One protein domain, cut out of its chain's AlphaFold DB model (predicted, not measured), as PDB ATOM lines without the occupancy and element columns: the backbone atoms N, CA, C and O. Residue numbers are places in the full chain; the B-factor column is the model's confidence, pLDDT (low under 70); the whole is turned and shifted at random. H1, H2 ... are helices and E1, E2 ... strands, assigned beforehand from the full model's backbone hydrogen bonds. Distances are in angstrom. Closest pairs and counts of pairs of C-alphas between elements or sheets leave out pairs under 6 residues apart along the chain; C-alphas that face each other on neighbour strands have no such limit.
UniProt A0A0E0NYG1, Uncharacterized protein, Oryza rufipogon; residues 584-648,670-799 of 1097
ATOM      1  N   TRP A 584     -21.497   5.446 -32.143       85.25
ATOM      2  CA  TRP A 584     -20.961   6.117 -33.321       85.25
ATOM      3  C   TRP A 584     -20.532   7.549 -33.021       85.25
ATOM      4  O   TRP A 584     -21.276   8.312 -32.417       85.25
ATOM      5  N   ALA A 585     -19.354   7.942 -33.485       87.94
ATOM      6  CA  ALA A 585     -18.867   9.309 -33.463       87.94
ATOM      7  C   ALA A 585     -19.222  10.007 -34.782       87.94
ATOM      8  O   ALA A 585     -18.708   9.656 -35.844       87.94
ATOM      9  N   ILE A 586     -20.081  11.016 -34.700       87.88
ATOM     10  CA  ILE A 586     -20.527  11.850 -35.813       87.88
ATOM     11  C   ILE A 586     -19.674  13.122 -35.845       87.88
ATOM     12  O   ILE A 586     -19.498  13.793 -34.823       87.88
ATOM     13  N   THR A 587     -19.127  13.455 -37.015       87.25
ATOM     14  CA  THR A 587     -18.342  14.681 -37.208       87.25
ATOM     15  C   THR A 587     -19.237  15.915 -37.316       87.25
ATOM     16  O   THR A 587     -20.424  15.815 -37.641       87.25
ATOM     17  N   LYS A 588     -18.657  17.100 -37.096       83.12
ATOM     18  CA  LYS A 588     -19.352  18.383 -37.256       83.12
ATOM     19  C   LYS A 588     -19.949  18.539 -38.657       83.12
ATOM     20  O   LYS A 588     -21.074  19.009 -38.793       83.12
ATOM     21  N   GLU A 589     -19.213  18.132 -39.687       83.06
ATOM     22  CA  GLU A 589     -19.617  18.237 -41.092       83.06
ATOM     23  C   GLU A 589     -20.814  17.331 -41.385       83.06
ATOM     24  O   GLU A 589     -21.764  17.751 -42.041       83.06
ATOM     25  N   SER A 590     -20.804  16.112 -40.840       83.88
ATOM     26  CA  SER A 590     -21.896  15.151 -41.008       83.88
ATOM     27  C   SER A 590     -23.162  15.598 -40.271       83.88
ATOM     28  O   SER A 590     -24.259  15.473 -40.808       83.88
ATOM     29  N   LEU A 591     -23.021  16.181 -39.072       83.69
ATOM     30  CA  LEU A 591     -24.143  16.785 -38.340       83.69
ATOM     31  C   LEU A 591     -24.734  17.983 -39.083       83.69
ATOM     32  O   LEU A 591     -25.952  18.111 -39.157       83.69
ATOM     33  N   ALA A 592     -23.884  18.844 -39.647       83.00
ATOM     34  CA  ALA A 592     -24.337  19.976 -40.446       83.00
ATOM     35  C   ALA A 592     -25.078  19.516 -41.711       83.00
ATOM     36  O   ALA A 592     -26.112  20.086 -42.044       83.00
ATOM     37  N   ALA A 593     -24.598  18.459 -42.373       82.56
ATOM     38  CA  ALA A 593     -25.269  17.874 -43.532       82.56
ATOM     39  C   ALA A 593     -26.638  17.262 -43.177       82.56
ATOM     40  O   ALA A 593     -27.603  17.487 -43.900       82.56
ATOM     41  N   ALA A 594     -26.742  16.541 -42.054       81.94
ATOM     42  CA  ALA A 594     -28.013  15.989 -41.577       81.94
ATOM     43  C   ALA A 594     -29.020  17.098 -41.224       81.94
ATOM     44  O   ALA A 594     -30.161  17.078 -41.681       81.94
ATOM     45  N   GLN A 595     -28.566  18.126 -40.500       85.94
ATOM     46  CA  GLN A 595     -29.381  19.298 -40.187       85.94
ATOM     47  C   GLN A 595     -29.872  20.014 -41.457       85.94
ATOM     48  O   GLN A 595     -31.025  20.438 -41.518       85.94
ATOM     49  N   GLU A 596     -29.009  20.158 -42.466       84.31
ATOM     50  CA  GLU A 596     -29.359  20.763 -43.754       84.31
ATOM     51  C   GLU A 596     -30.421  19.955 -44.500       84.31
ATOM     52  O   GLU A 596     -31.346  20.519 -45.086       84.31
ATOM     53  N   GLN A 597     -30.309  18.630 -44.455       84.19
ATOM     54  CA  GLN A 597     -31.263  17.729 -45.080       84.19
ATOM     55  C   GLN A 597     -32.651  17.848 -44.433       84.19
ATOM     56  O   GLN A 597     -33.635  18.024 -45.153       84.19
ATOM     57  N   ASP A 598     -32.732  17.832 -43.100       83.44
ATOM     58  CA  ASP A 598     -33.994  17.994 -42.360       83.44
ATOM     59  C   ASP A 598     -34.638  19.362 -42.638       83.44
ATOM     60  O   ASP A 598     -35.846  19.461 -42.877       83.44
ATOM     61  N   LEU A 599     -33.822  20.425 -42.677       85.50
ATOM     62  CA  LEU A 599     -34.267  21.767 -43.063       85.50
ATOM     63  C   LEU A 599     -34.845  21.774 -44.478       85.50
ATOM     64  O   LEU A 599     -35.947  22.278 -44.680       85.50
ATOM     65  N   SER A 600     -34.136  21.187 -45.445       87.19
ATOM     66  CA  SER A 600     -34.581  21.115 -46.839       87.19
ATOM     67  C   SER A 600     -35.903  20.355 -46.981       87.19
ATOM     68  O   SER A 600     -36.793  20.798 -47.710       87.19
ATOM     69  N   MET A 601     -36.083  19.252 -46.245       85.56
ATOM     70  CA  MET A 601     -37.346  18.510 -46.250       85.56
ATOM     71  C   MET A 601     -38.511  19.365 -45.739       85.56
ATOM     72  O   MET A 601     -39.552  19.411 -46.390       85.56
ATOM     73  N   VAL A 602     -38.341  20.087 -44.625       87.12
ATOM     74  CA  VAL A 602     -39.397  20.956 -44.074       87.12
ATOM     75  C   VAL A 602     -39.671  22.171 -44.962       87.12
ATOM     76  O   VAL A 602     -40.835  22.525 -45.159       87.12
ATOM     77  N   MET A 603     -38.629  22.779 -45.539       87.81
ATOM     78  CA  MET A 603     -38.773  23.870 -46.512       87.81
ATOM     79  C   MET A 603     -39.660  23.442 -47.683       87.81
ATOM     80  O   MET A 603     -40.582  24.169 -48.041       87.81
ATOM     81  N   ASN A 604     -39.426  22.247 -48.231       88.62
ATOM     82  CA  ASN A 604     -40.208  21.710 -49.343       88.62
ATOM     83  C   ASN A 604     -41.617  21.266 -48.917       88.62
ATOM     84  O   ASN A 604     -42.570  21.475 -49.662       88.62
ATOM     85  N   LEU A 605     -41.766  20.683 -47.722       87.25
ATOM     86  CA  LEU A 605     -43.048  20.195 -47.204       87.25
ATOM     87  C   LEU A 605     -44.041  21.332 -46.926       87.25
ATOM     88  O   LEU A 605     -45.214  21.232 -47.276       87.25
ATOM     89  N   VAL A 606     -43.576  22.404 -46.278       84.75
ATOM     90  CA  VAL A 606     -44.430  23.508 -45.795       84.75
ATOM     91  C   VAL A 606     -44.339  24.741 -46.709       84.75
ATOM     92  O   VAL A 606     -45.086  25.705 -46.527       84.75
ATOM     93  N   ASN A 607     -43.459  24.710 -47.718       85.50
ATOM     94  CA  ASN A 607     -43.154  25.814 -48.630       85.50
ATOM     95  C   ASN A 607     -42.830  27.107 -47.862       85.50
ATOM     96  O   ASN A 607     -43.588  28.080 -47.893       85.50
ATOM     97  N   VAL A 608     -41.744  27.082 -47.090       84.75
ATOM     98  CA  VAL A 608     -41.284  28.213 -46.270       84.75
ATOM     99  C   VAL A 608     -39.787  28.438 -46.434       84.75
ATOM    100  O   VAL A 608     -39.038  27.527 -46.783       84.75
ATOM    101  N   GLU A 609     -39.343  29.660 -46.147       82.12
ATOM    102  CA  GLU A 609     -37.922  29.996 -46.151       82.12
ATOM    103  C   GLU A 609     -37.141  29.288 -45.033       82.12
ATOM    104  O   GLU A 609     -37.695  28.833 -44.028       82.12
ATOM    105  N   ARG A 610     -35.817  29.218 -45.201       83.25
ATOM    106  CA  ARG A 610     -34.898  28.465 -44.335       83.25
ATOM    107  C   ARG A 610     -35.045  28.798 -42.847       83.25
ATOM    108  O   ARG A 610     -35.106  27.891 -42.019       83.25
ATOM    109  N   HIS A 611     -35.088  30.083 -42.495       78.50
ATOM    110  CA  HIS A 611     -35.178  30.526 -41.100       78.50
ATOM    111  C   HIS A 611     -36.519  30.116 -40.457       78.50
ATOM    112  O   HIS A 611     -36.552  29.738 -39.286       78.50
ATOM    113  N   ASN A 612     -37.597  30.077 -41.246       83.00
ATOM    114  CA  ASN A 612     -38.923  29.628 -40.820       83.00
ATOM    115  C   ASN A 612     -38.996  28.107 -40.661       83.00
ATOM    116  O   ASN A 612     -39.515  27.623 -39.655       83.00
ATOM    117  N   ALA A 613     -38.416  27.346 -41.595       85.81
ATOM    118  CA  ALA A 613     -38.283  25.894 -41.459       85.81
ATOM    119  C   ALA A 613     -37.500  25.523 -40.190       85.81
ATOM    120  O   ALA A 613     -37.878  24.611 -39.456       85.81
ATOM    121  N   ARG A 614     -36.444  26.283 -39.887       85.00
ATOM    122  CA  ARG A 614     -35.651  26.105 -38.670       85.00
ATOM    123  C   ARG A 614     -36.429  26.435 -37.401       85.00
ATOM    124  O   ARG A 614     -36.332  25.683 -36.434       85.00
ATOM    125  N   ALA A 615     -37.172  27.538 -37.384       81.62
ATOM    126  CA  ALA A 615     -38.025  27.904 -36.255       81.62
ATOM    127  C   ALA A 615     -39.067  26.814 -35.968       81.62
ATOM    128  O   ALA A 615     -39.227  26.402 -34.819       81.62
ATOM    129  N   LEU A 616     -39.688  26.283 -37.025       85.19
ATOM    130  CA  LEU A 616     -40.652  25.193 -36.946       85.19
ATOM    131  C   LEU A 616     -40.016  23.901 -36.412       85.19
ATOM    132  O   LEU A 616     -40.529  23.295 -35.471       85.19
ATOM    133  N   LEU A 617     -38.860  23.507 -36.950       85.50
ATOM    134  CA  LEU A 617     -38.110  22.350 -36.458       85.50
ATOM    135  C   LEU A 617     -37.706  22.526 -34.994       85.50
ATOM    136  O   LEU A 617     -37.936  21.626 -34.192       85.50
ATOM    137  N   ALA A 618     -37.189  23.689 -34.606       82.38
ATOM    138  CA  ALA A 618     -36.833  23.970 -33.220       82.38
ATOM    139  C   ALA A 618     -38.049  23.876 -32.278       82.38
ATOM    140  O   ALA A 618     -37.950  23.236 -31.229       82.38
ATOM    141  N   HIS A 619     -39.202  24.432 -32.671       83.44
ATOM    142  CA  HIS A 619     -40.451  24.363 -31.903       83.44
ATOM    143  C   HIS A 619     -40.906  22.912 -31.666       83.44
ATOM    144  O   HIS A 619     -41.277  22.534 -30.554       83.44
ATOM    145  N   HIS A 620     -40.777  22.055 -32.681       84.38
ATOM    146  CA  HIS A 620     -41.147  20.639 -32.597       84.38
ATOM    147  C   HIS A 620     -39.999  19.709 -32.164       84.38
ATOM    148  O   HIS A 620     -40.117  18.486 -32.291       84.38
ATOM    149  N   ARG A 621     -38.920  20.259 -31.584       82.31
ATOM    150  CA  ARG A 621     -37.724  19.520 -31.128       82.31
ATOM    151  C   ARG A 621     -37.104  18.642 -32.221       82.31
ATOM    152  O   ARG A 621     -36.711  17.512 -31.960       82.31
ATOM    153  N   TRP A 622     -37.068  19.151 -33.447       85.06
ATOM    154  CA  TRP A 622     -36.494  18.507 -34.629       85.06
ATOM    155  C   TRP A 622     -37.091  17.126 -34.958       85.06
ATOM    156  O   TRP A 622     -36.481  16.338 -35.670       85.06
ATOM    157  N   LYS A 623     -38.310  16.831 -34.478       82.06
ATOM    158  CA  LYS A 623     -39.042  15.599 -34.808       82.06
ATOM    159  C   LYS A 623     -39.984  15.845 -35.985       82.06
ATOM    160  O   LYS A 623     -41.047  16.436 -35.795       82.06
ATOM    161  N   MET A 624     -39.615  15.372 -37.179       81.56
ATOM    162  CA  MET A 624     -40.431  15.546 -38.391       81.56
ATOM    163  C   MET A 624     -41.842  14.960 -38.255       81.56
ATOM    164  O   MET A 624     -42.789  15.588 -38.709       81.56
ATOM    165  N   GLU A 625     -42.005  13.816 -37.587       83.38
ATOM    166  CA  GLU A 625     -43.316  13.180 -37.362       83.38
ATOM    167  C   GLU A 625     -44.313  14.132 -36.696       83.38
ATOM    168  O   GLU A 625     -45.437  14.278 -37.156       83.38
ATOM    169  N   ARG A 626     -43.866  14.904 -35.697       84.88
ATOM    170  CA  ARG A 626     -44.719  15.897 -35.027       84.88
ATOM    171  C   ARG A 626     -45.164  17.014 -35.963       84.88
ATOM    172  O   ARG A 626     -46.237  17.572 -35.758       84.88
ATOM    173  N   ILE A 627     -44.328  17.369 -36.937       85.44
ATOM    174  CA  ILE A 627     -44.658  18.378 -37.947       85.44
ATOM    175  C   ILE A 627     -45.691  17.802 -38.912       85.44
ATOM    176  O   ILE A 627     -46.675  18.483 -39.173       85.44
ATOM    177  N   TYR A 628     -45.514  16.560 -39.379       86.25
ATOM    178  CA  TYR A 628     -46.505  15.865 -40.209       86.25
ATOM    179  C   TYR A 628     -47.857  15.749 -39.495       86.25
ATOM    180  O   TYR A 628     -48.851  16.258 -40.003       86.25
ATOM    181  N   ASP A 629     -47.879  15.207 -38.274       85.88
ATOM    182  CA  ASP A 629     -49.106  15.024 -37.490       85.88
ATOM    183  C   ASP A 629     -49.850  16.351 -37.277       85.88
ATOM    184  O   ASP A 629     -51.069  16.442 -37.422       85.88
ATOM    185  N   ARG A 630     -49.121  17.419 -36.930       86.06
ATOM    186  CA  ARG A 630     -49.712  18.745 -36.704       86.06
ATOM    187  C   ARG A 630     -50.158  19.417 -37.997       86.06
ATOM    188  O   ARG A 630     -51.180  20.105 -37.983       86.06
ATOM    189  N   LEU A 631     -49.413  19.232 -39.086       87.31
ATOM    190  CA  LEU A 631     -49.780  19.733 -40.408       87.31
ATOM    191  C   LEU A 631     -51.094  19.099 -40.873       87.31
ATOM    192  O   LEU A 631     -51.976  19.829 -41.324       87.31
ATOM    193  N   ASP A 632     -51.251  17.789 -40.675       84.50
ATOM    194  CA  ASP A 632     -52.475  17.049 -40.997       84.50
ATOM    195  C   ASP A 632     -53.656  17.472 -40.109       84.50
ATOM    196  O   ASP A 632     -54.777  17.625 -40.596       84.50
ATOM    197  N   MET A 633     -53.422  17.709 -38.813       82.38
ATOM    198  CA  MET A 633     -54.486  18.072 -37.865       82.38
ATOM    199  C   MET A 633     -54.980  19.519 -37.989       82.38
ATOM    200  O   MET A 633     -56.174  19.770 -37.834       82.38
ATOM    201  N   MET A 634     -54.081  20.490 -38.184       82.88
ATOM    202  CA  MET A 634     -54.397  21.922 -38.028       82.88
ATOM    203  C   MET A 634     -54.194  22.745 -39.308       82.88
ATOM    204  O   MET A 634     -54.653  23.888 -39.382       82.88
ATOM    205  N   GLY A 635     -53.532  22.182 -40.322       83.94
ATOM    206  CA  GLY A 635     -53.204  22.869 -41.568       83.94
ATOM    207  C   GLY A 635     -52.022  23.844 -41.458       83.94
ATOM    208  O   GLY A 635     -51.602  24.261 -40.376       83.94
ATOM    209  N   ARG A 636     -51.484  24.232 -42.624       84.62
ATOM    210  CA  ARG A 636     -50.251  25.033 -42.782       84.62
ATOM    211  C   ARG A 636     -50.256  26.332 -41.972       84.62
ATOM    212  O   ARG A 636     -49.333  26.583 -41.206       84.62
ATOM    213  N   ASP A 637     -51.291  27.154 -42.115       81.62
ATOM    214  CA  ASP A 637     -51.294  28.500 -41.532       81.62
ATOM    215  C   ASP A 637     -51.389  28.486 -40.000       81.62
ATOM    216  O   ASP A 637     -50.862  29.376 -39.333       81.62
ATOM    217  N   ALA A 638     -52.070  27.488 -39.429       81.31
ATOM    218  CA  ALA A 638     -52.157  27.325 -37.983       81.31
ATOM    219  C   ALA A 638     -50.835  26.805 -37.405       81.31
ATOM    220  O   ALA A 638     -50.382  27.340 -36.398       81.31
ATOM    221  N   LEU A 639     -50.191  25.845 -38.079       85.12
ATOM    222  CA  LEU A 639     -48.874  25.315 -37.710       85.12
ATOM    223  C   LEU A 639     -47.800  26.412 -37.670       85.12
ATOM    224  O   LEU A 639     -47.009  26.487 -36.732       85.12
ATOM    225  N   LEU A 640     -47.786  27.290 -38.674       82.94
ATOM    226  CA  LEU A 640     -46.817  28.386 -38.742       82.94
ATOM    227  C   LEU A 640     -47.061  29.425 -37.643       82.94
ATOM    228  O   LEU A 640     -46.108  29.848 -36.992       82.94
ATOM    229  N   ARG A 641     -48.323  29.776 -37.361       78.69
ATOM    230  CA  ARG A 641     -48.656  30.671 -36.238       78.69
ATOM    231  C   ARG A 641     -48.296  30.073 -34.878       78.69
ATOM    232  O   ARG A 641     -47.795  30.811 -34.036       78.69
ATOM    233  N   ASP A 642     -48.526  28.776 -34.682       78.31
ATOM    234  CA  ASP A 642     -48.165  28.047 -33.456       78.31
ATOM    235  C   ASP A 642     -46.650  28.119 -33.193       78.31
ATOM    236  O   ASP A 642     -46.220  28.405 -32.080       78.31
ATOM    237  N   ALA A 643     -45.835  27.999 -34.246       75.69
ATOM    238  CA  ALA A 643     -44.379  28.153 -34.175       75.69
ATOM    239  C   ALA A 643     -43.884  29.620 -34.172       75.69
ATOM    240  O   ALA A 643     -42.675  29.859 -34.215       75.69
ATOM    241  N   GLY A 644     -44.786  30.610 -34.147       67.81
ATOM    242  CA  GLY A 644     -44.442  32.038 -34.170       67.81
ATOM    243  C   GLY A 644     -43.907  32.553 -35.514       67.81
ATOM    244  O   GLY A 644     -43.309  33.628 -35.564       67.81
ATOM    245  N   VAL A 645     -44.115  31.808 -36.600       77.00
ATOM    246  CA  VAL A 645     -43.715  32.164 -37.966       77.00
ATOM    247  C   VAL A 645     -44.805  33.009 -38.627       77.00
ATOM    248  O   VAL A 645     -45.956  32.590 -38.757       77.00
ATOM    249  N   VAL A 646     -44.434  34.204 -39.090       68.56
ATOM    250  CA  VAL A 646     -45.335  35.107 -39.818       68.56
ATOM    251  C   VAL A 646     -45.054  34.988 -41.314       68.56
ATOM    252  O   VAL A 646     -44.036  35.473 -41.792       68.56
ATOM    253  N   VAL A 647     -45.971  34.372 -42.066       62.22
ATOM    254  CA  VAL A 647     -45.924  34.390 -43.536       62.22
ATOM    255  C   VAL A 647     -46.750  35.570 -44.032       62.22
ATOM    256  O   VAL A 647     -47.968  35.612 -43.844       62.22
ATOM    257  N   LEU A 648     -46.092  36.551 -44.649       56.34
ATOM    258  CA  LEU A 648     -46.787  37.613 -45.373       56.34
ATOM    259  C   LEU A 648     -47.471  37.001 -46.612       56.34
ATOM    260  O   LEU A 648     -46.847  36.194 -47.300       56.34
ATOM    261  N   VAL A 670     -32.927  59.275 -50.042       68.56
ATOM    262  CA  VAL A 670     -31.808  58.336 -50.289       68.56
ATOM    263  C   VAL A 670     -31.286  57.708 -48.979       68.56
ATOM    264  O   VAL A 670     -30.437  56.814 -49.014       68.56
ATOM    265  N   ALA A 671     -31.807  58.142 -47.824       77.50
ATOM    266  CA  ALA A 671     -31.361  57.724 -46.497       77.50
ATOM    267  C   ALA A 671     -32.525  57.308 -45.574       77.50
ATOM    268  O   ALA A 671     -33.655  57.791 -45.701       77.50
ATOM    269  N   VAL A 672     -32.236  56.393 -44.648       85.38
ATOM    270  CA  VAL A 672     -33.133  55.857 -43.616       85.38
ATOM    271  C   VAL A 672     -32.534  56.168 -42.249       85.38
ATOM    272  O   VAL A 672     -31.367  55.863 -42.002       85.38
ATOM    273  N   THR A 673     -33.327  56.751 -41.353       87.31
ATOM    274  CA  THR A 673     -32.923  56.992 -39.964       87.31
ATOM    275  C   THR A 673     -33.040  55.704 -39.151       87.31
ATOM    276  O   THR A 673     -34.077  55.041 -39.170       87.31
ATOM    277  N   CYS A 674     -31.976  55.326 -38.444       90.19
ATOM    278  CA  CYS A 674     -31.967  54.169 -37.555       90.19
ATOM    279  C   CYS A 674     -32.548  54.546 -36.185       90.19
ATOM    280  O   CYS A 674     -32.008  55.418 -35.517       90.19
ATOM    281  N   ASN A 675     -33.585  53.855 -35.706       85.81
ATOM    282  CA  ASN A 675     -34.226  54.169 -34.416       85.81
ATOM    283  C   ASN A 675     -33.458  53.671 -33.173       85.81
ATOM    284  O   ASN A 675     -33.966  53.776 -32.063       85.81
ATOM    285  N   VAL A 676     -32.259  53.106 -33.350       88.81
ATOM    286  CA  VAL A 676     -31.402  52.634 -32.247       88.81
ATOM    287  C   VAL A 676     -30.288  53.640 -31.961       88.81
ATOM    288  O   VAL A 676     -30.112  54.048 -30.819       88.81
ATOM    289  N   CYS A 677     -29.554  54.067 -32.994       90.50
ATOM    290  CA  CYS A 677     -28.496  55.077 -32.866       90.50
ATOM    291  C   CYS A 677     -28.933  56.495 -33.273       90.50
ATOM    292  O   CYS A 677     -28.177  57.435 -33.067       90.50
ATOM    293  N   PHE A 678     -30.141  56.658 -33.827       88.19
ATOM    294  CA  PHE A 678     -30.721  57.931 -34.281       88.19
ATOM    295  C   PHE A 678     -29.955  58.648 -35.411       88.19
ATOM    296  O   PHE A 678     -30.162  59.837 -35.644       88.19
ATOM    297  N   GLU A 679     -29.121  57.924 -36.163       90.44
ATOM    298  CA  GLU A 679     -28.365  58.444 -37.314       90.44
ATOM    299  C   GLU A 679     -29.007  58.079 -38.667       90.44
ATOM    300  O   GLU A 679     -29.774  57.116 -38.773       90.44
ATOM    301  N   GLU A 680     -28.679  58.836 -39.720       87.06
ATOM    302  CA  GLU A 680     -29.139  58.604 -41.095       87.06
ATOM    303  C   GLU A 680     -28.155  57.745 -41.898       87.06
ATOM    304  O   GLU A 680     -26.962  58.040 -41.975       87.06
ATOM    305  N   TYR A 681     -28.670  56.710 -42.560       87.31
ATOM    306  CA  TYR A 681     -27.870  55.752 -43.323       87.31
ATOM    307  C   TYR A 681     -28.396  55.577 -44.749       87.31
ATOM    308  O   TYR A 681     -29.610  55.514 -44.947       87.31
ATOM    309  N   PRO A 682     -27.524  55.426 -45.762       87.19
ATOM    310  CA  PRO A 682     -27.959  55.071 -47.107       87.19
ATOM    311  C   PRO A 682     -28.610  53.679 -47.147       87.19
ATOM    312  O   PRO A 682     -28.293  52.792 -46.354       87.19
ATOM    313  N   LEU A 683     -29.480  53.451 -48.135       77.56
ATOM    314  CA  LEU A 683     -30.240  52.197 -48.288       77.56
ATOM    315  C   LEU A 683     -29.372  50.921 -48.377       77.56
ATOM    316  O   LEU A 683     -29.864  49.834 -48.098       77.56
ATOM    317  N   GLY A 684     -28.093  51.034 -48.751       78.56
ATOM    318  CA  GLY A 684     -27.155  49.903 -48.802       78.56
ATOM    319  C   GLY A 684     -26.527  49.513 -47.456       78.56
ATOM    320  O   GLY A 684     -25.953  48.430 -47.352       78.56
ATOM    321  N   SER A 685     -26.618  50.364 -46.429       85.44
ATOM    322  CA  SER A 685     -26.040  50.131 -45.092       85.44
ATOM    323  C   SER A 685     -27.094  49.857 -44.016       85.44
ATOM    324  O   SER A 685     -26.812  49.954 -42.820       85.44
ATOM    325  N   VAL A 686     -28.307  49.505 -44.436       88.62
ATOM    326  CA  VAL A 686     -29.413  49.114 -43.563       88.62
ATOM    327  C   VAL A 686     -29.931  47.737 -43.972       88.62
ATOM    328  O   VAL A 686     -29.871  47.368 -45.145       88.62
ATOM    329  N   SER A 687     -30.432  46.970 -43.008       87.75
ATOM    330  CA  SER A 687     -31.061  45.666 -43.249       87.75
ATOM    331  C   SER A 687     -32.462  45.655 -42.642       87.75
ATOM    332  O   SER A 687     -32.644  46.074 -41.495       87.75
ATOM    333  N   ALA A 688     -33.439  45.161 -43.406       86.31
ATOM    334  CA  ALA A 688     -34.809  44.942 -42.954       86.31
ATOM    335  C   ALA A 688     -35.075  43.444 -42.734       86.31
ATOM    336  O   ALA A 688     -34.535  42.615 -43.466       86.31
ATOM    337  N   MET A 689     -35.888  43.115 -41.728       84.38
ATOM    338  CA  MET A 689     -36.360  41.746 -41.458       84.38
ATOM    339  C   MET A 689     -37.735  41.502 -42.098       84.38
ATOM    340  O   MET A 689     -38.367  42.443 -42.577       84.38
ATOM    341  N   ASP A 690     -38.261  40.276 -42.017       77.38
ATOM    342  CA  ASP A 690     -39.570  39.910 -42.598       77.38
ATOM    343  C   ASP A 690     -40.755  40.670 -41.983       77.38
ATOM    344  O   ASP A 690     -41.801  40.832 -42.606       77.38
ATOM    345  N   CYS A 691     -40.581  41.217 -40.776       78.88
ATOM    346  CA  CYS A 691     -41.539  42.141 -40.161       78.88
ATOM    347  C   CYS A 691     -41.562  43.542 -40.806       78.88
ATOM    348  O   CYS A 691     -42.406  44.359 -40.446       78.88
ATOM    349  N   GLY A 692     -40.634  43.846 -41.715       79.75
ATOM    350  CA  GLY A 692     -40.471  45.156 -42.349       79.75
ATOM    351  C   GLY A 692     -39.702  46.185 -41.512       79.75
ATOM    352  O   GLY A 692     -39.397  47.262 -42.019       79.75
ATOM    353  N   HIS A 693     -39.352  45.875 -40.259       86.69
ATOM    354  CA  HIS A 693     -38.521  46.752 -39.429       86.69
ATOM    355  C   HIS A 693     -37.079  46.780 -39.943       86.69
ATOM    356  O   HIS A 693     -36.514  45.737 -40.284       86.69
ATOM    357  N   CYS A 694     -36.495  47.978 -39.987       88.31
ATOM    358  CA  CYS A 694     -35.213  48.256 -40.622       88.31
ATOM    359  C   CYS A 694     -34.311  49.077 -39.697       88.31
ATOM    360  O   CYS A 694     -34.731  50.105 -39.172       88.31
ATOM    361  N   PHE A 695     -33.057  48.651 -39.560       92.69
ATOM    362  CA  PHE A 695     -32.038  49.323 -38.748       92.69
ATOM    363  C   PHE A 695     -30.695  49.314 -39.486       92.69
ATOM    364  O   PHE A 695     -30.514  48.564 -40.453       92.69
ATOM    365  N   CYS A 696     -29.749  50.152 -39.053       92.44
ATOM    366  CA  CYS A 696     -28.413  50.153 -39.641       92.44
ATOM    367  C   CYS A 696     -27.686  48.831 -39.363       92.44
ATOM    368  O   CYS A 696     -27.905  48.171 -38.343       92.44
ATOM    369  N   ASN A 697     -26.819  48.433 -40.295       91.31
ATOM    370  CA  ASN A 697     -26.073  47.179 -40.198       91.31
ATOM    371  C   ASN A 697     -25.194  47.125 -38.941       91.31
ATOM    372  O   ASN A 697     -24.965  46.040 -38.414       91.31
ATOM    373  N   ASP A 698     -24.748  48.275 -38.439       90.81
ATOM    374  CA  ASP A 698     -23.908  48.374 -37.247       90.81
ATOM    375  C   ASP A 698     -24.686  48.025 -35.977       90.81
ATOM    376  O   ASP A 698     -24.278  47.121 -35.251       90.81
ATOM    377  N   CYS A 699     -25.862  48.626 -35.768       92.69
ATOM    378  CA  CYS A 699     -26.734  48.279 -34.644       92.69
ATOM    379  C   CYS A 699     -27.180  46.812 -34.686       92.69
ATOM    380  O   CYS A 699     -27.185  46.151 -33.650       92.69
ATOM    381  N   TRP A 700     -27.496  46.280 -35.872       92.69
ATOM    382  CA  TRP A 700     -27.789  44.852 -36.026       92.69
ATOM    383  C   TRP A 700     -26.600  43.970 -35.642       92.69
ATOM    384  O   TRP A 700     -26.775  42.955 -34.974       92.69
ATOM    385  N   THR A 701     -25.395  44.341 -36.074       91.81
ATOM    386  CA  THR A 701     -24.182  43.552 -35.838       91.81
ATOM    387  C   THR A 701     -23.849  43.477 -34.351       91.81
ATOM    388  O   THR A 701     -23.602  42.380 -33.851       91.81
ATOM    389  N   GLU A 702     -23.918  44.606 -33.642       92.31
ATOM    390  CA  GLU A 702     -23.694  44.657 -32.192       92.31
ATOM    391  C   GLU A 702     -24.778  43.891 -31.424       92.31
ATOM    392  O   GLU A 702     -24.469  43.080 -30.549       92.31
ATOM    393  N   TYR A 703     -26.050  44.054 -31.804       92.81
ATOM    394  CA  TYR A 703     -27.158  43.309 -31.205       92.81
ATOM    395  C   TYR A 703     -26.986  41.794 -31.351       92.81
ATOM    396  O   TYR A 703     -27.110  41.050 -30.379       92.81
ATOM    397  N   PHE A 704     -26.644  41.326 -32.552       91.56
ATOM    398  CA  PHE A 704     -26.398  39.910 -32.804       91.56
ATOM    399  C   PHE A 704     -25.157  39.397 -32.063       91.56
ATOM    400  O   PHE A 704     -25.166  38.269 -31.569       91.56
ATOM    401  N   ALA A 705     -24.095  40.198 -31.949       88.50
ATOM    402  CA  ALA A 705     -22.889  39.813 -31.220       88.50
ATOM    403  C   ALA A 705     -23.154  39.667 -29.712       88.50
ATOM    404  O   ALA A 705     -22.696  38.690 -29.106       88.50
ATOM    405  N   ALA A 706     -23.929  40.589 -29.132       89.25
ATOM    406  CA  ALA A 706     -24.387  40.522 -27.747       89.25
ATOM    407  C   ALA A 706     -25.287  39.300 -27.526       89.25
ATOM    408  O   ALA A 706     -24.954  38.428 -26.728       89.25
ATOM    409  N   ALA A 707     -26.334  39.135 -28.339       87.62
ATOM    410  CA  ALA A 707     -27.281  38.029 -28.207       87.62
ATOM    411  C   ALA A 707     -26.623  36.638 -28.334       87.62
ATOM    412  O   ALA A 707     -26.993  35.708 -27.612       87.62
ATOM    413  N   VAL A 708     -25.615  36.476 -29.203       86.25
ATOM    414  CA  VAL A 708     -24.824  35.229 -29.300       86.25
ATOM    415  C   VAL A 708     -23.957  35.003 -28.062       86.25
ATOM    416  O   VAL A 708     -23.737  33.854 -27.664       86.25
ATOM    417  N   SER A 709     -23.436  36.075 -27.468       84.31
ATOM    418  CA  SER A 709     -22.614  36.007 -26.255       84.31
ATOM    419  C   SER A 709     -23.459  35.650 -25.029       84.31
ATOM    420  O   SER A 709     -23.037  34.799 -24.250       84.31
ATOM    421  N   ASP A 710     -24.697  36.142 -24.970       83.44
ATOM    422  CA  ASP A 710     -25.707  35.795 -23.957       83.44
ATOM    423  C   ASP A 710     -26.296  34.381 -24.141       83.44
ATOM    424  O   ASP A 710     -27.115  33.917 -23.351       83.44
ATOM    425  N   GLY A 711     -25.883  33.660 -25.189       78.75
ATOM    426  CA  GLY A 711     -26.287  32.273 -25.427       78.75
ATOM    427  C   GLY A 711     -27.628  32.101 -26.143       78.75
ATOM    428  O   GLY A 711     -28.166  30.991 -26.157       78.75
ATOM    429  N   SER A 712     -28.159  33.148 -26.780       80.06
ATOM    430  CA  SER A 712     -29.424  33.076 -27.521       80.06
ATOM    431  C   SER A 712     -29.333  32.116 -28.716       80.06
ATOM    432  O   SER A 712     -28.457  32.238 -29.571       80.06
ATOM    433  N   LYS A 713     -30.271  31.160 -28.797       70.44
ATOM    434  CA  LYS A 713     -30.365  30.156 -29.885       70.44
ATOM    435  C   LYS A 713     -31.251  30.605 -31.057       70.44
ATOM    436  O   LYS A 713     -31.191  30.015 -32.133       70.44
ATOM    437  N   GLN A 714     -32.073  31.631 -30.843       76.12
ATOM    438  CA  GLN A 714     -32.944  32.261 -31.836       76.12
ATOM    439  C   GLN A 714     -32.889  33.773 -31.630       76.12
ATOM    440  O   GLN A 714     -33.022  34.245 -30.503       76.12
ATOM    441  N   MET A 715     -32.686  34.522 -32.710       85.12
ATOM    442  CA  MET A 715     -32.533  35.977 -32.657       85.12
ATOM    443  C   MET A 715     -33.819  36.610 -33.164       85.12
ATOM    444  O   MET A 715     -34.292  36.244 -34.239       85.12
ATOM    445  N   ARG A 716     -34.403  37.513 -32.381       86.88
ATOM    446  CA  ARG A 716     -35.643  38.212 -32.737       86.88
ATOM    447  C   ARG A 716     -35.329  39.621 -33.222       86.88
ATOM    448  O   ARG A 716     -34.228  40.127 -33.026       86.88
ATOM    449  N   CYS A 717     -36.300  40.246 -33.872       88.31
ATOM    450  CA  CYS A 717     -36.178  41.636 -34.286       88.31
ATOM    451  C   CYS A 717     -35.964  42.570 -33.077       88.31
ATOM    452  O   CYS A 717     -36.576  42.373 -32.030       88.31
ATOM    453  N   MET A 718     -35.126  43.601 -33.245       88.81
ATOM    454  CA  MET A 718     -34.814  44.598 -32.207       88.81
ATOM    455  C   MET A 718     -35.995  45.516 -31.851       88.81
ATOM    456  O   MET A 718     -35.942  46.206 -30.837       88.81
ATOM    457  N   GLU A 719     -37.046  45.550 -32.675       87.00
ATOM    458  CA  GLU A 719     -38.225  46.375 -32.412       87.00
ATOM    459  C   GLU A 719     -39.020  45.855 -31.208       87.00
ATOM    460  O   GLU A 719     -39.292  44.657 -31.066       87.00
ATOM    461  N   VAL A 720     -39.450  46.778 -30.350       81.50
ATOM    462  CA  VAL A 720     -40.145  46.453 -29.106       81.50
ATOM    463  C   VAL A 720     -41.485  45.786 -29.430       81.50
ATOM    464  O   VAL A 720     -42.291  46.315 -30.191       81.50
ATOM    465  N   LYS A 721     -41.742  44.618 -28.822       80.19
ATOM    466  CA  LYS A 721     -42.913  43.739 -29.061       80.19
ATOM    467  C   LYS A 721     -42.930  43.010 -30.412       80.19
ATOM    468  O   LYS A 721     -43.910  42.324 -30.701       80.19
ATOM    469  N   CYS A 722     -41.873  43.085 -31.220       81.19
ATOM    470  CA  CYS A 722     -41.768  42.254 -32.415       81.19
ATOM    471  C   CYS A 722     -41.292  40.836 -32.051       81.19
ATOM    472  O   CYS A 722     -40.261  40.657 -31.409       81.19
ATOM    473  N   THR A 723     -42.031  39.808 -32.474       78.44
ATOM    474  CA  THR A 723     -41.698  38.393 -32.213       78.44
ATOM    475  C   THR A 723     -41.062  37.682 -33.406       78.44
ATOM    476  O   THR A 723     -40.693  36.516 -33.286       78.44
ATOM    477  N   VAL A 724     -40.911  38.373 -34.543       79.75
ATOM    478  CA  VAL A 724     -40.356  37.792 -35.773       79.75
ATOM    479  C   VAL A 724     -38.896  37.403 -35.568       79.75
ATOM    480  O   VAL A 724     -38.092  38.192 -35.063       79.75
ATOM    481  N   ILE A 725     -38.576  36.170 -35.962       82.50
ATOM    482  CA  ILE A 725     -37.231  35.601 -35.927       82.50
ATOM    483  C   ILE A 725     -36.443  36.148 -37.119       82.50
ATOM    484  O   ILE A 725     -36.934  36.149 -38.242       82.50
ATOM    485  N   CYS A 726     -35.229  36.628 -36.870       84.50
ATOM    486  CA  CYS A 726     -34.354  37.166 -37.903       84.50
ATOM    487  C   CYS A 726     -33.801  36.054 -38.802       84.50
ATOM    488  O   CYS A 726     -33.424  34.983 -38.319       84.50
ATOM    489  N   ASP A 727     -33.663  36.349 -40.097       82.81
ATOM    490  CA  ASP A 727     -33.042  35.433 -41.050       82.81
ATOM    491  C   ASP A 727     -31.568  35.175 -40.697       82.81
ATOM    492  O   ASP A 727     -30.721  36.072 -40.682       82.81
ATOM    493  N   GLU A 728     -31.250  33.906 -40.457       79.06
ATOM    494  CA  GLU A 728     -29.916  33.415 -40.127       79.06
ATOM    495  C   GLU A 728     -28.872  33.779 -41.196       79.06
ATOM    496  O   GLU A 728     -27.711  34.031 -40.864       79.06
ATOM    497  N   ALA A 729     -29.255  33.846 -42.476       81.94
ATOM    498  CA  ALA A 729     -28.342  34.258 -43.541       81.94
ATOM    499  C   ALA A 729     -27.942  35.737 -43.404       81.94
ATOM    500  O   ALA A 729     -26.781  36.093 -43.638       81.94
ATOM    501  N   VAL A 730     -28.875  36.593 -42.972       85.19
ATOM    502  CA  VAL A 730     -28.614  38.006 -42.671       85.19
ATOM    503  C   VAL A 730     -27.761  38.139 -41.414       85.19
ATOM    504  O   VAL A 730     -26.747  38.837 -41.445       85.19
ATOM    505  N   VAL A 731     -28.106  37.412 -40.349       87.31
ATOM    506  CA  VAL A 731     -27.340  37.377 -39.095       87.31
ATOM    507  C   VAL A 731     -25.886  36.970 -39.352       87.31
ATOM    508  O   VAL A 731     -24.956  37.679 -38.962       87.31
ATOM    509  N   ARG A 732     -25.673  35.849 -40.053       85.94
ATOM    510  CA  ARG A 732     -24.339  35.322 -40.365       85.94
ATOM    511  C   ARG A 732     -23.530  36.309 -41.203       85.94
ATOM    512  O   ARG A 732     -22.359  36.535 -40.907       85.94
ATOM    513  N   ARG A 733     -24.142  36.929 -42.219       88.44
ATOM    514  CA  ARG A 733     -23.483  37.928 -43.078       88.44
ATOM    515  C   ARG A 733     -23.000  39.143 -42.281       88.44
ATOM    516  O   ARG A 733     -21.870  39.578 -42.485       88.44
ATOM    517  N   LEU A 734     -23.837  39.675 -41.391       88.25
ATOM    518  CA  LEU A 734     -23.509  40.853 -40.584       88.25
ATOM    519  C   LEU A 734     -22.428  40.541 -39.535       88.25
ATOM    520  O   LEU A 734     -21.453  41.281 -39.416       88.25
ATOM    521  N   LEU A 735     -22.517  39.383 -38.870       87.69
ATOM    522  CA  LEU A 735     -21.489  38.935 -37.927       87.69
ATOM    523  C   LEU A 735     -20.147  38.636 -38.607       87.69
ATOM    524  O   LEU A 735     -19.109  38.994 -38.059       87.69
ATOM    525  N   HIS A 736     -20.128  38.036 -39.803       84.62
ATOM    526  CA  HIS A 736     -18.880  37.784 -40.537       84.62
ATOM    527  C   HIS A 736     -18.103  39.062 -40.871       84.62
ATOM    528  O   HIS A 736     -16.878  39.005 -40.961       84.62
ATOM    529  N   GLY A 737     -18.789  40.196 -41.036       79.31
ATOM    530  CA  GLY A 737     -18.153  41.471 -41.359       79.31
ATOM    531  C   GLY A 737     -17.285  42.030 -40.227       79.31
ATOM    532  O   GLY A 737     -16.145  42.413 -40.479       79.31
ATOM    533  N   LYS A 738     -17.805  42.072 -38.989       81.06
ATOM    534  CA  LYS A 738     -17.117  42.696 -37.834       81.06
ATOM    535  C   LYS A 738     -16.715  41.723 -36.716       81.06
ATOM    536  O   LYS A 738     -15.723  41.963 -36.036       81.06
ATOM    537  N   HIS A 739     -17.423  40.604 -36.539       84.81
ATOM    538  CA  HIS A 739     -17.200  39.637 -35.454       84.81
ATOM    539  C   HIS A 739     -17.172  38.178 -35.958       84.81
ATOM    540  O   HIS A 739     -18.057  37.381 -35.622       84.81
ATOM    541  N   PRO A 740     -16.127  37.757 -36.698       83.25
ATOM    542  CA  PRO A 740     -16.030  36.389 -37.222       83.25
ATOM    543  C   PRO A 740     -16.058  35.319 -36.115       83.25
ATOM    544  O   PRO A 740     -16.629  34.244 -36.293       83.25
ATOM    545  N   GLY A 741     -15.522  35.629 -34.928       81.06
ATOM    546  CA  GLY A 741     -15.605  34.744 -33.763       81.06
ATOM    547  C   GLY A 741     -17.031  34.554 -33.228       81.06
ATOM    548  O   GLY A 741     -17.358  33.467 -32.756       81.06
ATOM    549  N   ALA A 742     -17.897  35.572 -33.314       82.81
ATOM    550  CA  ALA A 742     -19.303  35.456 -32.922       82.81
ATOM    551  C   ALA A 742     -20.099  34.626 -33.938       82.81
ATOM    552  O   ALA A 742     -20.907  33.794 -33.537       82.81
ATOM    553  N   ALA A 743     -19.808  34.758 -35.233       82.56
ATOM    554  CA  ALA A 743     -20.416  33.911 -36.258       82.56
ATOM    555  C   ALA A 743     -20.072  32.421 -36.069       82.56
ATOM    556  O   ALA A 743     -20.963  31.575 -36.091       82.56
ATOM    557  N   ALA A 744     -18.811  32.096 -35.758       81.00
ATOM    558  CA  ALA A 744     -18.415  30.720 -35.448       81.00
ATOM    559  C   ALA A 744     -19.116  30.168 -34.188       81.00
ATOM    560  O   ALA A 744     -19.455  28.982 -34.133       81.00
ATOM    561  N   ARG A 745     -19.358  31.019 -33.175       82.56
ATOM    562  CA  ARG A 745     -20.158  30.655 -31.992       82.56
ATOM    563  C   ARG A 745     -21.621  30.417 -32.353       82.56
ATOM    564  O   ARG A 745     -22.186  29.449 -31.857       82.56
ATOM    565  N   LEU A 746     -22.209  31.246 -33.218       83.50
ATOM    566  CA  LEU A 746     -23.569  31.057 -33.718       83.50
ATOM    567  C   LEU A 746     -23.700  29.712 -34.444       83.50
ATOM    568  O   LEU A 746     -24.540  28.909 -34.056       83.50
ATOM    569  N   ASP A 747     -22.826  29.405 -35.407       81.31
ATOM    570  CA  ASP A 747     -22.855  28.120 -36.126       81.31
ATOM    571  C   ASP A 747     -22.747  26.922 -35.168       81.31
ATOM    572  O   ASP A 747     -23.443  25.917 -35.326       81.31
ATOM    573  N   ARG A 748     -21.915  27.034 -34.124       79.81
ATOM    574  CA  ARG A 748     -21.822  26.007 -33.079       79.81
ATOM    575  C   ARG A 748     -23.127  25.877 -32.289       79.81
ATOM    576  O   ARG A 748     -23.620  24.766 -32.143       79.81
ATOM    577  N   ARG A 749     -23.717  26.986 -31.832       82.12
ATOM    578  CA  ARG A 749     -24.984  27.014 -31.072       82.12
ATOM    579  C   ARG A 749     -26.154  26.436 -31.872       82.12
ATOM    580  O   ARG A 749     -27.013  25.752 -31.319       82.12
ATOM    581  N   LEU A 750     -26.175  26.684 -33.180       81.62
ATOM    582  CA  LEU A 750     -27.186  26.146 -34.085       81.62
ATOM    583  C   LEU A 750     -27.077  24.619 -34.228       81.62
ATOM    584  O   LEU A 750     -28.103  23.939 -34.318       81.62
ATOM    585  N   LEU A 751     -25.864  24.069 -34.224       81.25
ATOM    586  CA  LEU A 751     -25.641  22.621 -34.183       81.25
ATOM    587  C   LEU A 751     -25.903  22.037 -32.783       81.25
ATOM    588  O   LEU A 751     -26.465  20.951 -32.674       81.25
ATOM    589  N   GLU A 752     -25.566  22.764 -31.714       81.50
ATOM    590  CA  GLU A 752     -25.891  22.392 -30.328       81.50
ATOM    591  C   GLU A 752     -27.398  22.184 -30.148       81.50
ATOM    592  O   GLU A 752     -27.814  21.119 -29.699       81.50
ATOM    593  N   ALA A 753     -28.214  23.130 -30.621       81.38
ATOM    594  CA  ALA A 753     -29.673  23.042 -30.561       81.38
ATOM    595  C   ALA A 753     -30.265  21.842 -31.333       81.38
ATOM    596  O   ALA A 753     -31.351  21.380 -30.993       81.38
ATOM    597  N   TYR A 754     -29.582  21.354 -32.375       83.06
ATOM    598  CA  TYR A 754     -30.001  20.169 -33.135       83.06
ATOM    599  C   TYR A 754     -29.719  18.879 -32.368       83.06
ATOM    600  O   TYR A 754     -30.587  18.020 -32.252       83.06
ATOM    601  N   VAL A 755     -28.522  18.766 -31.792       84.31
ATOM    602  CA  VAL A 755     -28.119  17.588 -31.015       84.31
ATOM    603  C   VAL A 755     -28.888  17.492 -29.699       84.31
ATOM    604  O   VAL A 755     -29.379  16.421 -29.374       84.31
ATOM    605  N   GLU A 756     -29.055  18.598 -28.967       80.44
ATOM    606  CA  GLU A 756     -29.808  18.634 -27.700       80.44
ATOM    607  C   GLU A 756     -31.284  18.236 -27.853       80.44
ATOM    608  O   GLU A 756     -31.915  17.815 -26.885       80.44
ATOM    609  N   ALA A 757     -31.847  18.381 -29.053       78.75
ATOM    610  CA  ALA A 757     -33.216  17.975 -29.336       78.75
ATOM    611  C   ALA A 757     -33.371  16.449 -29.494       78.75
ATOM    612  O   ALA A 757     -34.498  15.945 -29.453       78.75
ATOM    613  N   SER A 758     -32.261  15.721 -29.653       78.75
ATOM    614  CA  SER A 758     -32.220  14.266 -29.777       78.75
ATOM    615  C   SER A 758     -31.804  13.599 -28.468       78.75
ATOM    616  O   SER A 758     -30.753  13.885 -27.901       78.75
ATOM    617  N   ASP A 759     -32.589  12.618 -28.025       74.62
ATOM    618  CA  ASP A 759     -32.237  11.788 -26.867       74.62
ATOM    619  C   ASP A 759     -31.155  10.740 -27.198       74.62
ATOM    620  O   ASP A 759     -30.586  10.135 -26.290       74.62
ATOM    621  N   ALA A 760     -30.873  10.519 -28.489       78.06
ATOM    622  CA  ALA A 760     -29.967   9.485 -28.992       78.06
ATOM    623  C   ALA A 760     -28.592  10.021 -29.420       78.06
ATOM    624  O   ALA A 760     -27.719   9.231 -29.779       78.06
ATOM    625  N   VAL A 761     -28.365  11.341 -29.365       84.25
ATOM    626  CA  VAL A 761     -27.091  11.969 -29.748       84.25
ATOM    627  C   VAL A 761     -26.650  12.970 -28.682       84.25
ATOM    628  O   VAL A 761     -27.448  13.773 -28.212       84.25
ATOM    629  N   ARG A 762     -25.369  12.953 -28.300       86.69
ATOM    630  CA  ARG A 762     -24.794  13.868 -27.302       86.69
ATOM    631  C   ARG A 762     -23.430  14.384 -27.722       86.69
ATOM    632  O   ARG A 762     -22.630  13.651 -28.292       86.69
ATOM    633  N   TRP A 763     -23.143  15.645 -27.426       87.69
ATOM    634  CA  TRP A 763     -21.830  16.227 -27.696       87.69
ATOM    635  C   TRP A 763     -20.739  15.624 -26.816       87.69
ATOM    636  O   TRP A 763     -20.969  15.294 -25.654       87.69
ATOM    637  N   CYS A 764     -19.532  15.511 -27.369       88.00
ATOM    638  CA  CYS A 764     -18.356  15.147 -26.596       88.00
ATOM    639  C   CYS A 764     -17.951  16.305 -25.660       88.00
ATOM    640  O   CYS A 764     -17.620  17.382 -26.152       88.00
ATOM    641  N   PRO A 765     -17.861  16.101 -24.335       87.56
ATOM    642  CA  PRO A 765     -17.612  17.172 -23.365       87.56
ATOM    643  C   PRO A 765     -16.135  17.591 -23.269       87.56
ATOM    644  O   PRO A 765     -15.707  18.141 -22.256       87.56
ATOM    645  N   SER A 766     -15.314  17.298 -24.280       84.44
ATOM    646  CA  SER A 766     -13.884  17.610 -24.226       84.44
ATOM    647  C   SER A 766     -13.655  19.122 -24.122       84.44
ATOM    648  O   SER A 766     -14.394  19.916 -24.704       84.44
ATOM    649  N   ALA A 767     -12.602  19.524 -23.413       79.38
ATOM    650  CA  ALA A 767     -12.181  20.916 -23.308       79.38
ATOM    651  C   ALA A 767     -10.732  21.043 -23.822       79.38
ATOM    652  O   ALA A 767      -9.828  20.517 -23.174       79.38
ATOM    653  N   PRO A 768     -10.489  21.699 -24.977       79.56
ATOM    654  CA  PRO A 768     -11.466  22.287 -25.903       79.56
ATOM    655  C   PRO A 768     -12.355  21.237 -26.600       79.56
ATOM    656  O   PRO A 768     -12.001  20.061 -26.727       79.56
ATOM    657  N   HIS A 769     -13.534  21.666 -27.052       79.25
ATOM    658  CA  HIS A 769     -14.526  20.782 -27.670       79.25
ATOM    659  C   HIS A 769     -14.004  20.203 -28.993       79.25
ATOM    660  O   HIS A 769     -13.649  20.951 -29.902       79.25
ATOM    661  N   CYS A 770     -13.984  18.872 -29.123       84.62
ATOM    662  CA  CYS A 770     -13.381  18.177 -30.267       84.62
ATOM    663  C   CYS A 770     -14.246  18.216 -31.537       84.62
ATOM    664  O   CYS A 770     -13.814  17.778 -32.599       84.62
ATOM    665  N   GLY A 771     -15.479  18.718 -31.429       80.06
ATOM    666  CA  GLY A 771     -16.403  18.889 -32.553       80.06
ATOM    667  C   GLY A 771     -17.138  17.614 -32.969       80.06
ATOM    668  O   GLY A 771     -17.843  17.639 -33.972       80.06
ATOM    669  N   ARG A 772     -16.995  16.516 -32.215       87.94
ATOM    670  CA  ARG A 772     -17.702  15.249 -32.451       87.94
ATOM    671  C   ARG A 772     -18.903  15.111 -31.512       87.94
ATOM    672  O   ARG A 772     -18.813  15.491 -30.343       87.94
ATOM    673  N   ALA A 773     -19.990  14.522 -32.002       88.50
ATOM    674  CA  ALA A 773     -21.100  14.047 -31.174       88.50
ATOM    675  C   ALA A 773     -21.151  12.518 -31.195       88.50
ATOM    676  O   ALA A 773     -20.802  11.898 -32.196       88.50
ATOM    677  N   ILE A 774     -21.563  11.906 -30.095       87.06
ATOM    678  CA  ILE A 774     -21.723  10.463 -29.964       87.06
ATOM    679  C   ILE A 774     -23.198  10.124 -30.112       87.06
ATOM    680  O   ILE A 774     -24.039  10.723 -29.448       87.06
ATOM    681  N   ARG A 775     -23.498   9.159 -30.972       85.56
ATOM    682  CA  ARG A 775     -24.803   8.521 -31.106       85.56
ATOM    683  C   ARG A 775     -24.727   7.114 -30.538       85.56
ATOM    684  O   ARG A 775     -23.783   6.391 -30.845       85.56
ATOM    685  N   VAL A 776     -25.719   6.733 -29.750       80.50
ATOM    686  CA  VAL A 776     -25.891   5.353 -29.282       80.50
ATOM    687  C   VAL A 776     -27.090   4.786 -30.029       80.50
ATOM    688  O   VAL A 776     -28.184   5.341 -29.936       80.50
ATOM    689  N   ASP A 777     -26.875   3.745 -30.833       71.75
ATOM    690  CA  ASP A 777     -27.986   3.047 -31.479       71.75
ATOM    691  C   ASP A 777     -28.646   2.138 -30.450       71.75
ATOM    692  O   ASP A 777     -27.983   1.247 -29.920       71.75
ATOM    693  N   GLY A 778     -29.928   2.384 -30.171       57.22
ATOM    694  CA  GLY A 778     -30.694   1.562 -29.250       57.22
ATOM    695  C   GLY A 778     -31.992   1.049 -29.853       57.22
ATOM    696  O   GLY A 778     -32.789   1.813 -30.403       57.22
ATOM    697  N   GLY A 779     -32.190  -0.263 -29.777       45.50
ATOM    698  CA  GLY A 779     -33.390  -0.936 -30.254       45.50
ATOM    699  C   GLY A 779     -34.538  -0.739 -29.272       45.50
ATOM    700  O   GLY A 779     -34.796  -1.611 -28.459       45.50
ATOM    701  N   GLY A 780     -35.229   0.401 -29.322       38.59
ATOM    702  CA  GLY A 780     -36.534   0.617 -28.670       38.59
ATOM    703  C   GLY A 780     -36.598   0.580 -27.127       38.59
ATOM    704  O   GLY A 780     -37.608   1.015 -26.578       38.59
ATOM    705  N   GLY A 781     -35.560   0.125 -26.417       48.53
ATOM    706  CA  GLY A 781     -35.490   0.068 -24.951       48.53
ATOM    707  C   GLY A 781     -34.771   1.273 -24.331       48.53
ATOM    708  O   GLY A 781     -33.771   1.761 -24.848       48.53
ATOM    709  N   GLY A 782     -35.275   1.786 -23.204       55.16
ATOM    710  CA  GLY A 782     -34.702   2.951 -22.509       55.16
ATOM    711  C   GLY A 782     -33.389   2.695 -21.749       55.16
ATOM    712  O   GLY A 782     -32.739   3.661 -21.343       55.16
ATOM    713  N   GLU A 783     -32.991   1.434 -21.560       56.50
ATOM    714  CA  GLU A 783     -31.859   1.007 -20.716       56.50
ATOM    715  C   GLU A 783     -30.481   1.316 -21.332       56.50
ATOM    716  O   GLU A 783     -29.572   1.751 -20.627       56.50
ATOM    717  N   GLU A 784     -30.337   1.242 -22.659       60.97
ATOM    718  CA  GLU A 784     -29.066   1.494 -23.373       60.97
ATOM    719  C   GLU A 784     -28.588   2.961 -23.291       60.97
ATOM    720  O   GLU A 784     -27.460   3.290 -23.658       60.97
ATOM    721  N   ARG A 785     -29.423   3.869 -22.764       67.44
ATOM    722  CA  ARG A 785     -29.090   5.291 -22.557       67.44
ATOM    723  C   ARG A 785     -28.217   5.528 -21.321       67.44
ATOM    724  O   ARG A 785     -27.642   6.611 -21.172       67.44
ATOM    725  N   TYR A 786     -28.104   4.536 -20.444       77.19
ATOM    726  CA  TYR A 786     -27.266   4.564 -19.250       77.19
ATOM    727  C   TYR A 786     -25.912   3.926 -19.545       77.19
ATOM    728  O   TYR A 786     -25.539   2.937 -18.936       77.19
ATOM    729  N   ALA A 787     -25.173   4.477 -20.506       81.50
ATOM    730  CA  ALA A 787     -23.880   3.946 -20.923       81.50
ATOM    731  C   ALA A 787     -22.747   4.947 -20.672       81.50
ATOM    732  O   ALA A 787     -22.897   6.158 -20.867       81.50
ATOM    733  N   GLU A 788     -21.583   4.432 -20.278       86.81
ATOM    734  CA  GLU A 788     -20.325   5.159 -20.432       86.81
ATOM    735  C   GLU A 788     -19.886   5.047 -21.893       86.81
ATOM    736  O   GLU A 788     -19.889   3.959 -22.468       86.81
ATOM    737  N   VAL A 789     -19.502   6.166 -22.502       88.38
ATOM    738  CA  VAL A 789     -19.069   6.214 -23.901       88.38
ATOM    739  C   VAL A 789     -17.688   6.842 -24.010       88.38
ATOM    740  O   VAL A 789     -17.344   7.766 -23.269       88.38
ATOM    741  N   SER A 790     -16.885   6.329 -24.942       89.75
ATOM    742  CA  SER A 790     -15.553   6.852 -25.241       89.75
ATOM    743  C   SER A 790     -15.538   7.490 -26.627       89.75
ATOM    744  O   SER A 790     -15.855   6.857 -27.635       89.75
ATOM    745  N   CYS A 791     -15.184   8.771 -26.684       89.88
ATOM    746  CA  CYS A 791     -15.000   9.496 -27.933       89.88
ATOM    747  C   CYS A 791     -13.615   9.183 -28.530       89.88
ATOM    748  O   CYS A 791     -12.646   9.095 -27.776       89.88
ATOM    749  N   PRO A 792     -13.454   9.132 -29.867       87.69
ATOM    750  CA  PRO A 792     -12.142   8.993 -30.510       87.69
ATOM    751  C   PRO A 792     -11.105  10.060 -30.133       87.69
ATOM    752  O   PRO A 792      -9.915   9.861 -30.346       87.69
ATOM    753  N   CYS A 793     -11.527  11.194 -29.562       85.62
ATOM    754  CA  CYS A 793     -10.604  12.191 -29.016       85.62
ATOM    755  C   CYS A 793     -10.030  11.814 -27.633       85.62
ATOM    756  O   CYS A 793      -9.290  12.603 -27.055       85.62
ATOM    757  N   GLY A 794     -10.411  10.662 -27.072       83.69
ATOM    758  CA  GLY A 794      -9.985  10.170 -25.758       83.69
ATOM    759  C   GLY A 794     -10.864  10.606 -24.580       83.69
ATOM    760  O   GLY A 794     -10.609  10.192 -23.453       83.69
ATOM    761  N   ALA A 795     -11.900  11.421 -24.805       85.56
ATOM    762  CA  ALA A 795     -12.816  11.831 -23.741       85.56
ATOM    763  C   ALA A 795     -13.802  10.705 -23.400       85.56
ATOM    764  O   ALA A 795     -14.456  10.161 -24.291       85.56
ATOM    765  N   ILE A 796     -13.937  10.403 -22.107       87.19
ATOM    766  CA  ILE A 796     -14.861   9.396 -21.581       87.19
ATOM    767  C   ILE A 796     -15.920  10.093 -20.727       87.19
ATOM    768  O   ILE A 796     -15.584  10.851 -19.813       87.19
ATOM    769  N   PHE A 797     -17.193   9.840 -21.013       89.75
ATOM    770  CA  PHE A 797     -18.304  10.517 -20.348       89.75
ATOM    771  C   PHE A 797     -19.536   9.622 -20.237       89.75
ATOM    772  O   PHE A 797     -19.646   8.604 -20.922       89.75
ATOM    773  N   PHE A 798     -20.456   9.985 -19.346       88.94
ATOM    774  CA  PHE A 798     -21.722   9.279 -19.190       88.94
ATOM    775  C   PHE A 798     -22.744   9.851 -20.174       88.94
ATOM    776  O   PHE A 798     -23.012  11.054 -20.172       88.94
ATOM    777  N   PHE A 799     -23.321   9.002 -21.027       87.56
ATOM    778  CA  PHE A 799     -24.123   9.449 -22.165       87.56
ATOM    779  C   PHE A 799     -25.348  10.276 -21.740       87.56
ATOM    780  O   PHE A 799     -25.552  11.376 -22.247       87.56
TER     781      PHE A 799
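What this domain is: This is residues 584 to 648 and 670 to 799 of the 1097 residues of an uncharacterized protein of Oryza rufipogon (UniProt A0A0E0NYG1). Two long helices, H1 and H7, meet near their ends as a wide V beside a small three-stranded sheet; H1 leads away to a loose group of shorter helices, H2, H3 and H4, and H7 comes from the pair H5 and H6. Beyond H5 the small strand hairpins E4 with E5 and E2 with E3 reach one end of the longest axis, and the hairpin E8 with E9 lies toward the other end, past the sheet. The printed part has 195 residues with seven named helices and nine named strands, in the order E1 H1 H2 H3 H4 E2 E3 E4 E5 H5 H6 H7 E6 E7 E8 E9; the largest sheet runs E1, E7, E6, antiparallel, and the class is mixed, helices and strands. The whole is only just compact, close to loose, with a radius of gyration of the C-alphas of 19.3 A, and its outline of 62 by 44 by 24 A is only just flat.

Where its parts are: The largest sheet is made of E1, residues 584 to 586, E7, residues 773 to 776 and 10.1 A long, and E6, residues 761 to 763; C-alpha 584 is at (-20.961, 6.117, -33.321). H1 holds residues 588 to 606, 27.0 A long, and H7 residues 740 to 755, 23.2 A long, with C-alpha 755 at (-28.119, 17.588, -31.015). H2 is residues 610 to 619, H3 624 to 634 and H4 636 to 642. H5 is residues 697 to 709, 18.2 A long, and H6 728 to 738, 16.0 A long. The two-stranded sheets are E2, 671 to 673, with E3, 680 to 682; E4, 686 to 688, with E5, 694 to 696; and E8, 788 to 790, with E9, 796 to 798, where C-alpha 798 is at (-21.722, 9.279, -19.190).

How they stand to each other: E7 is the inner strand of the largest sheet, antiparallel to E1, with N 584 and O 775 2.8 A apart, and to E6 in a hairpin, with N 774 and O 762 2.7 A apart. H7 only grazes this sheet, with its residues 751 to 755. H7 is also the hub, touching three helices. Its residues 751 to 754 touch H1, closest at the C-alphas of Ala 592 and Leu 751, 6.9 A, about perpendicular at 70.4 degrees, only just past steep. With H6 it forms a helical hairpin, a shallow tilt of 30 degrees, opposite ways, closest at the C-alphas of Leu 735 and Ala 743, 5.4 A. H5 touches H6 about perpendicularly at 80 degrees, the closest C-alphas being those of Thr 701 and Leu 734, 5.5 A. Residues 599 to 606 of H1 touch H2, closest at the C-alphas of Met 603 and Ala 613, 5.5 A. H2 and H3 only just touch, with 3 pairs of C-alphas within 8 A, the closest Leu 617 and Met 624 at 7.4 A. H4 is close to H3 but not clearly touching, with the C-alphas of Leu 631 and Leu 639 6.3 A apart. Three more hairpins have N and O within hydrogen-bond range: N 672 and O 681 of E2 and E3, 2.8 A; N 687 and O 695 of E4 and E5, 3.0 A; N 789 and O 797 of E8 and E9, 2.9 A. Every O i to N i+4 pair is within range in H1, H2, H3, H4 and H5, against 6 of 7 in H6 and 11 of 12 in H7.

The domain as a whole: The two C-alphas farthest apart, those of Val 670 and Glu 783, are 64.5 A apart. Residues 649 to 669 are not printed, and C-alphas 648 and 670 lie 26.0 A apart across this cut. The links H5 to H6, residues 710 to 727, and E7 to E8 are long. Mean pLDDT of the printed part is 82.6; residues 644, 646 to 648, 670 and 778 to 785 are under 70.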